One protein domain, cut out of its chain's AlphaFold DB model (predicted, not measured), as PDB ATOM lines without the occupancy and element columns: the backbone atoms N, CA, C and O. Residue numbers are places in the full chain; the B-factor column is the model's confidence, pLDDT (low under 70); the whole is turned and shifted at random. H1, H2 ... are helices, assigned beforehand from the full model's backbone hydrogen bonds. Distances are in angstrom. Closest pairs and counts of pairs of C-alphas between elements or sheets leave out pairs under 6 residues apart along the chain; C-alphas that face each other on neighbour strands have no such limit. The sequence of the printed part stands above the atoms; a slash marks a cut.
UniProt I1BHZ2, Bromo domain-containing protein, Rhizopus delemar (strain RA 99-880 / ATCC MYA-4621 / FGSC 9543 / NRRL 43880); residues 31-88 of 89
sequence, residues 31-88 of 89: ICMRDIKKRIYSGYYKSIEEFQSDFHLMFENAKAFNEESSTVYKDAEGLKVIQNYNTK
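AT A GLANCE: This is residues 31 to 88 of the 89 residues of the protein "Bromo domain-containing protein" of Rhizopus delemar (strain RA 99-880 / ATCC MYA-4621 / FGSC 9543 / NRRL 43880) (UniProt I1BHZ2). Three helices form a flat zigzag: the longest, H2, runs through the middle, and the chain folds back on each side of it, with H1 packed on one side and H3 on the other. H1 and H3 do not meet, and H3 draws away from H2 towards its last residues. The printed part has 58 residues with three named helices in the order H1, H2, H3 and no named strand; the class is all helix. It is only just compact, close to loose, with a radius of gyration of the C-alphas of 12.2 A, and the C-alphas span 37 by 26 by 12 A.

HOW THE PARTS SIT: H2, residues 48 to 65, touches both H1, residues 33 to 41, and H3, residues 71 to 86. H2 touches H3 with residues 56 to 63 alone; their closest C-alphas, those of Lys 63 and Tyr 73, are 5.0 A apart. They form a helical hairpin, running opposite ways at a shallow tilt of 22 degrees. H2 touches H1 with residues 51 to 58 alone, and the closest C-alphas, those of Ile 36 and Asp 54, are 7.0 A apart. This too is a helical hairpin, running opposite ways at a shallow tilt of 13 degrees. H1 and H3 are apart. In H1, H2 and H3 every O i to N i+4 pair is within hydrogen-bond range.

IN THESE COORDINATES: H2 is 26.2 A long from C-alpha 48 at (33.377, 34.603, -41.080) to C-alpha 65. H3 measures 23.5 A and ends at C-alpha 86, (24.113, 34.424, -33.161). H1 measures 12.4 A and begins at C-alpha 33, (33.869, 19.278, -38.044).

THE WHOLE: The C-alphas farthest apart, those of Gly 43 and Ser 69, are 37.0 A apart. The printed part has no cut. The link from H1 to H2 is short, and that from H2 to H3 is tight. The mean pLDDT of the printed part is 87.0; residues 81 to 88 are under 70.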
ATOM      1  N   ILE A  31      31.818  17.263 -45.987       95.50
ATOM      2  CA  ILE A  31      32.522  18.083 -45.001       95.50
ATOM      3  C   ILE A  31      32.137  17.625 -43.595       95.50
ATOM      4  O   ILE A  31      30.993  17.236 -43.358       95.50
ATOM      5  N   CYS A  32      33.090  17.679 -42.667       93.44
ATOM      6  CA  CYS A  32      32.872  17.391 -41.252       93.44
ATOM      7  C   CYS A  32      33.557  18.430 -40.346       93.44
ATOM      8  O   CYS A  32      34.375  19.239 -40.792       93.44
ATOM      9  N   MET A  33      33.276  18.385 -39.043       93.25
ATOM     10  CA  MET A  33      33.869  19.278 -38.044       93.25
ATOM     11  C   MET A  33      35.395  19.188 -38.004       93.25
ATOM     12  O   MET A  33      36.049  20.199 -37.742       93.25
ATOM     13  N   ARG A  34      35.991  18.012 -38.259       93.88
ATOM     14  CA  ARG A  34      37.454  17.885 -38.313       93.88
ATOM     15  C   ARG A  34      38.042  18.673 -39.482       93.88
ATOM     16  O   ARG A  34      39.086  19.300 -39.309       93.88
ATOM     17  N   ASP A  35      37.376  18.682 -40.634       96.06
ATOM     18  CA  ASP A  35      37.811  19.459 -41.798       96.06
ATOM     19  C   ASP A  35      37.670  20.955 -41.545       96.06
ATOM     20  O   ASP A  35      38.619  21.704 -41.773       96.06
ATOM     21  N   ILE A  36      36.536  21.377 -40.979       96.12
ATOM     22  CA  ILE A  36      36.312  22.775 -40.598       96.12
ATOM     23  C   ILE A  36      37.377  23.225 -39.592       96.12
ATOM     24  O   ILE A  36      38.021  24.254 -39.782       96.12
ATOM     25  N   LYS A  37      37.658  22.414 -38.564       95.75
ATOM     26  CA  LYS A  37      38.717  22.683 -37.582       95.75
ATOM     27  C   LYS A  37      40.086  22.845 -38.250       95.75
ATOM     28  O   LYS A  37      40.805  23.786 -37.927       95.75
ATOM     29  N   LYS A  38      40.452  21.962 -39.186       97.25
ATOM     30  CA  LYS A  38      41.711  22.077 -39.948       97.25
ATOM     31  C   LYS A  38      41.767  23.378 -40.757       97.25
ATOM     32  O   LYS A  38      42.789  24.053 -40.713       97.25
ATOM     33  N   ARG A  39      40.673  23.743 -41.437       97.88
ATOM     34  CA  ARG A  39      40.564  24.977 -42.238       97.88
ATOM     35  C   ARG A  39      40.712  26.244 -41.391       97.88
ATOM     36  O   ARG A  39      41.372  27.185 -41.827       97.88
ATOM     37  N   ILE A  40      40.176  26.253 -40.166       95.88
ATOM     38  CA  ILE A  40      40.404  27.351 -39.207       95.88
ATOM     39  C   ILE A  40      41.904  27.505 -38.929       95.88
ATOM     40  O   ILE A  40      42.449  28.592 -39.097       95.88
ATOM     41  N   TYR A  41      42.587  26.424 -38.539       97.25
ATOM     42  CA  TYR A  41      44.006  26.496 -38.164       97.25
ATOM     43  C   TYR A  41      44.946  26.792 -39.330       97.25
ATOM     44  O   TYR A  41      46.024  27.333 -39.109       97.25
ATOM     45  N   SER A  42      44.557  26.458 -40.560       97.62
ATOM     46  CA  SER A  42      45.348  26.790 -41.743       97.62
ATOM     47  C   SER A  42      45.136  28.223 -42.241       97.62
ATOM     48  O   SER A  42      45.749  28.593 -43.236       97.62
ATOM     49  N   GLY A  43      44.232  29.002 -41.632       96.06
ATOM     50  CA  GLY A  43      43.844  30.319 -42.149       96.06
ATOM     51  C   GLY A  43      43.137  30.251 -43.508       96.06
ATOM     52  O   GLY A  43      43.254  31.174 -44.306       96.06
ATOM     53  N   TYR A  44      42.442  29.142 -43.800       97.88
ATOM     54  CA  TYR A  44      41.754  28.941 -45.084       97.88
ATOM     55  C   TYR A  44      40.626  29.957 -45.294       97.88
ATOM     56  O   TYR A  44      40.432  30.445 -46.405       97.88
ATOM     57  N   TYR A  45      39.888  30.260 -44.225       97.81
ATOM     58  CA  TYR A  45      38.763  31.183 -44.269       97.81
ATOM     59  C   TYR A  45      39.253  32.625 -44.284       97.81
ATOM     60  O   TYR A  45      39.939  33.069 -43.361       97.81
ATOM     61  N   LYS A  46      38.858  33.364 -45.318       96.38
ATOM     62  CA  LYS A  46      39.141  34.798 -45.459       96.38
ATOM     63  C   LYS A  46      38.096  35.661 -44.764       96.38
ATOM     64  O   LYS A  46      38.335  36.845 -44.538       96.38
ATOM     65  N   SER A  47      36.946  35.077 -44.442       95.00
ATOM     66  CA  SER A  47      35.851  35.760 -43.768       95.00
ATOM     67  C   SER A  47      35.047  34.808 -42.880       95.00
ATOM     68  O   SER A  47      35.134  33.581 -42.999       95.00
ATOM     69  N   ILE A  48      34.254  35.378 -41.969       91.38
ATOM     70  CA  ILE A  48      33.377  34.603 -41.080       91.38
ATOM     71  C   ILE A  48      32.276  33.907 -41.893       91.38
ATOM     72  O   ILE A  48      31.858  32.802 -41.552       91.38
ATOM     73  N   GLU A  49      31.834  34.514 -42.991       92.75
ATOM     74  CA  GLU A  49      30.791  33.989 -43.873       92.75
ATOM     75  C   GLU A  49      31.234  32.694 -44.566       92.75
ATOM     76  O   GLU A  49      30.443  31.755 -44.685       92.75
ATOM     77  N   GLU A  50      32.504  32.595 -44.980       94.69
ATOM     78  CA  GLU A  50      33.059  31.357 -45.545       94.69
ATOM     79  C   GLU A  50      33.065  30.222 -44.508       94.69
ATOM     80  O   GLU A  50      32.654  29.098 -44.803       94.69
ATOM     81  N   PHE A  51      33.454  30.529 -43.268       94.12
ATOM     82  CA  PHE A  51      33.396  29.588 -42.147       94.12
ATOM     83  C   PHE A  51      31.955  29.139 -41.845       94.12
ATOM     84  O   PHE A  51      31.682  27.946 -41.687       94.12
ATOM     85  N   GLN A  52      31.012  30.083 -41.797       92.62
ATOM     86  CA  GLN A  52      29.597  29.799 -41.552       92.62
ATOM     87  C   GLN A  52      28.970  28.954 -42.664       92.62
ATOM     88  O   GLN A  52      28.132  28.095 -42.376       92.62
ATOM     89  N   SER A  53      29.384  29.178 -43.913       94.62
ATOM     90  CA  SER A  53      28.908  28.433 -45.081       94.62
ATOM     91  C   SER A  53      29.282  26.955 -45.005       94.62
ATOM     92  O   SER A  53      28.461  26.098 -45.323       94.62
ATOM     93  N   ASP A  54      30.481  26.634 -44.519       96.31
ATOM     94  CA  ASP A  54      30.913  25.249 -44.314       96.31
ATOM     95  C   ASP A  54      30.144  24.551 -43.180       96.31
ATOM     96  O   ASP A  54      29.774  23.382 -43.309       96.31
ATOM     97  N   PHE A  55      29.833  25.268 -42.093       92.38
ATOM     98  CA  PHE A  55      28.945  24.754 -41.044       92.38
ATOM     99  C   PHE A  55      27.540  24.469 -41.576       92.38
ATOM    100  O   PHE A  55      26.981  23.403 -41.321       92.38
ATOM    101  N   HIS A  56      26.993  25.394 -42.364       93.00
ATOM    102  CA  HIS A  56      25.692  25.216 -42.996       93.00
ATOM    103  C   HIS A  56      25.687  24.008 -43.939       93.00
ATOM    104  O   HIS A  56      24.795  23.165 -43.857       93.00
ATOM    105  N   LEU A  57      26.713  23.885 -44.784       95.44
ATOM    106  CA  LEU A  57      26.879  22.758 -45.697       95.44
ATOM    107  C   LEU A  57      26.932  21.422 -44.946       95.44
ATOM    108  O   LEU A  57      26.297  20.459 -45.367       95.44
ATOM    109  N   MET A  58      27.640  21.361 -43.815       94.50
ATOM    110  CA  MET A  58      27.700  20.161 -42.980       94.50
ATOM    111  C   MET A  58      26.307  19.730 -42.490       94.50
ATOM    112  O   MET A  58      25.973  18.546 -42.552       94.50
ATOM    113  N   PHE A  59      25.476  20.678 -42.041       91.88
ATOM    114  CA  PHE A  59      24.110  20.384 -41.594       91.88
ATOM    115  C   PHE A  59      23.188  19.988 -42.751       91.88
ATOM    116  O   PHE A  59      22.436  19.023 -42.621       91.88
ATOM    117  N   GLU A  60      23.268  20.670 -43.894       93.12
ATOM    118  CA  GLU A  60      22.474  20.314 -45.076       93.12
ATOM    119  C   GLU A  60      22.848  18.928 -45.616       93.12
ATOM    120  O   GLU A  60      21.964  18.142 -45.942       93.12
ATOM    121  N   ASN A  61      24.135  18.566 -45.615       92.88
ATOM    122  CA  ASN A  61      24.568  17.217 -45.982       92.88
ATOM    123  C   ASN A  61      24.005  16.153 -45.030       92.88
ATOM    124  O   ASN A  61      23.562  15.091 -45.471       92.88
ATOM    125  N   ALA A  62      24.004  16.433 -43.724       90.06
ATOM    126  CA  ALA A  62      23.420  15.530 -42.739       90.06
ATOM    127  C   ALA A  62      21.916  15.344 -42.979       90.06
ATOM    128  O   ALA A  62      21.434  14.213 -42.963       90.06
ATOM    129  N   LYS A  63      21.189  16.423 -43.278       90.50
ATOM    130  CA  LYS A  63      19.758  16.360 -43.598       90.50
ATOM    131  C   LYS A  63      19.459  15.663 -44.926       90.50
ATOM    132  O   LYS A  63      18.472  14.951 -45.019       90.50
ATOM    133  N   ALA A  64      20.301  15.849 -45.939       90.00
ATOM    134  CA  ALA A  64      20.108  15.249 -47.257       90.00
ATOM    135  C   ALA A  64      20.327  13.728 -47.260       90.00
ATOM    136  O   ALA A  64      19.726  13.022 -48.065       90.00
ATOM    137  N   PHE A  65      21.201  13.220 -46.386       87.62
ATOM    138  CA  PHE A  65      21.510  11.792 -46.325       87.62
ATOM    139  C   PHE A  65      20.664  11.016 -45.308       87.62
ATOM    140  O   PHE A  65      20.434   9.823 -45.492       87.62
ATOM    141  N   ASN A  66      20.237  11.658 -44.217       85.94
ATOM    142  CA  ASN A  66      19.528  10.985 -43.131       85.94
ATOM    143  C   ASN A  66      18.021  11.261 -43.197       85.94
ATOM    144  O   ASN A  66      17.605  12.372 -43.500       85.94
ATOM    145  N   GLU A  67      17.203  10.267 -42.849       85.50
ATOM    146  CA  GLU A  67      15.745  10.420 -42.784       85.50
ATOM    147  C   GLU A  67      15.324  11.482 -41.758       85.50
ATOM    148  O   GLU A  67      15.933  11.591 -40.690       85.50
ATOM    149  N   GLU A  68      14.232  12.204 -42.021       86.94
ATOM    150  CA  GLU A  68      13.715  13.266 -41.137       86.94
ATOM    151  C   GLU A  68      13.385  12.773 -39.718       86.94
ATOM    152  O   GLU A  68      13.530  13.484 -38.721       86.94
ATOM    153  N   SER A  69      12.966  11.510 -39.611       86.69
ATOM    154  CA  SER A  69      12.659  10.851 -38.342       86.69
ATOM    155  C   SER A  69      13.912  10.596 -37.491       86.69
ATOM    156  O   SER A  69      13.807  10.473 -36.259       86.69
ATOM    157  N   SER A  70      15.087  10.543 -38.128       86.69
ATOM    158  CA  SER A  70      16.352  10.168 -37.509       86.69
ATOM    159  C   SER A  70      16.852  11.229 -36.531       86.69
ATOM    160  O   SER A  70      16.637  12.431 -36.683       86.69
ATOM    161  N   THR A  71      17.591  10.781 -35.517       85.19
ATOM    162  CA  THR A  71      18.221  11.683 -34.546       85.19
ATOM    163  C   THR A  71      19.207  12.643 -35.213       85.19
ATOM    164  O   THR A  71      19.240  13.811 -34.853       85.19
ATOM    165  N   VAL A  72      19.965  12.182 -36.216       84.56
ATOM    166  CA  VAL A  72      20.977  13.005 -36.903       84.56
ATOM    167  C   VAL A  72      20.330  14.167 -37.657       84.56
ATOM    168  O   VAL A  72      20.843  15.284 -37.610       84.56
ATOM    169  N   TYR A  73      19.189  13.926 -38.304       88.69
ATOM    170  CA  TYR A  73      18.438  14.981 -38.980       88.69
ATOM    171  C   TYR A  73      17.940  16.041 -37.987       88.69
ATOM    172  O   TYR A  73      18.164  17.236 -38.186       88.69
ATOM    173  N   LYS A  74      17.325  15.603 -36.880       87.06
ATOM    174  CA  LYS A  74      16.800  16.498 -35.833       87.06
ATOM    175  C   LYS A  74      17.906  17.316 -35.160       87.06
ATOM    176  O   LYS A  74      17.730  18.509 -34.923       87.06
ATOM    177  N   ASP A  75      19.063  16.704 -34.908       86.19
ATOM    178  CA  ASP A  75      20.231  17.395 -34.356       86.19
ATOM    179  C   ASP A  75      20.757  18.469 -35.332       86.19
ATOM    180  O   ASP A  75      21.050  19.592 -34.913       86.19
ATOM    181  N   ALA A  76      20.827  18.169 -36.637       86.56
ATOM    182  CA  ALA A  76      21.231  19.139 -37.661       86.56
ATOM    183  C   ALA A  76      20.265  20.336 -37.746       86.56
ATOM    184  O   ALA A  76      20.700  21.481 -37.884       86.56
ATOM    185  N   GLU A  77      18.959  20.088 -37.625       86.44
ATOM    186  CA  GLU A  77      17.937  21.138 -37.608       86.44
ATOM    187  C   GLU A  77      18.079  22.062 -36.390       86.44
ATOM    188  O   GLU A  77      18.121  23.285 -36.545       86.44
ATOM    189  N   GLY A  78      18.241  21.496 -35.189       82.38
ATOM    190  CA  GLY A  78      18.430  22.278 -33.965       82.38
ATOM    191  C   GLY A  78      19.699  23.141 -33.985       82.38
ATOM    192  O   GLY A  78      19.665  24.315 -33.610       82.38
ATOM    193  N   LEU A  79      20.819  22.598 -34.475       80.50
ATOM    194  CA  LEU A  79      22.091  23.332 -34.553       80.50
ATOM    195  C   LEU A  79      22.048  24.485 -35.568       80.50
ATOM    196  O   LEU A  79      22.607  25.555 -35.305       80.50
ATOM    197  N   LYS A  80      21.326  24.314 -36.682       75.81
ATOM    198  CA  LYS A  80      21.102  25.380 -37.672       75.81
ATOM    199  C   LYS A  80      20.368  26.583 -37.067       75.81
ATOM    200  O   LYS A  80      20.690  27.727 -37.388       75.81
ATOM    201  N   VAL A  81      19.411  26.350 -36.163       67.44
ATOM    202  CA  VAL A  81      18.678  27.430 -35.473       67.44
ATOM    203  C   VAL A  81      19.610  28.262 -34.586       67.44
ATOM    204  O   VAL A  81      19.548  29.491 -34.619       67.44
ATOM    205  N   ILE A  82      20.517  27.615 -33.848       63.44
ATOM    206  CA  ILE A  82      21.478  28.303 -32.967       63.44
ATOM    207  C   ILE A  82      22.443  29.182 -33.779       63.44
ATOM    208  O   ILE A  82      22.734  30.308 -33.373       63.44
ATOM    209  N   GLN A  83      22.897  28.713 -34.947       59.12
ATOM    210  CA  GLN A  83      23.763  29.501 -35.835       59.12
ATOM    211  C   GLN A  83      23.089  30.811 -36.279       59.12
ATOM    212  O   GLN A  83      23.721  31.865 -36.251       59.12
ATOM    213  N   ASN A  84      21.798  30.759 -36.619       61.84
ATOM    214  CA  ASN A  84      21.030  31.922 -37.079       61.84
ATOM    215  C   ASN A  84      20.693  32.926 -35.965       61.84
ATOM    216  O   ASN A  84      20.417  34.090 -36.247       61.84
ATOM    217  N   TYR A  85      20.661  32.486 -34.706       54.03
ATOM    218  CA  TYR A  85      20.426  33.379 -33.570       54.03
ATOM    219  C   TYR A  85      21.651  34.263 -33.283       54.03
ATOM    220  O   TYR A  85      21.505  35.445 -32.986       54.03
ATOM    221  N   ASN A  86      22.860  33.714 -33.439       57.62
ATOM    222  CA  ASN A  86      24.113  34.424 -33.161       57.62
ATOM    223  C   ASN A  86      24.511  35.446 -34.239       57.62
ATOM    224  O   ASN A  86      25.378  36.271 -33.981       57.62
ATOM    225  N   THR A  87      23.893  35.413 -35.423       54.06
ATOM    226  CA  THR A  87      24.119  36.387 -36.509       54.06
ATOM    227  C   THR A  87      23.147  37.570 -36.494       54.06
ATOM    228  O   THR A  87      23.285  38.474 -37.313       54.06
ATOM    229  N   LYS A  88      22.156  37.579 -35.588       49.94
ATOM    230  CA  LYS A  88      21.147  38.650 -35.452       49.94
ATOM    231  C   LYS A  88      21.387  39.601 -34.268       49.94
ATOM    232  O   LYS A  88      20.497  40.384 -33.940       49.94
TER     233      LYS A  88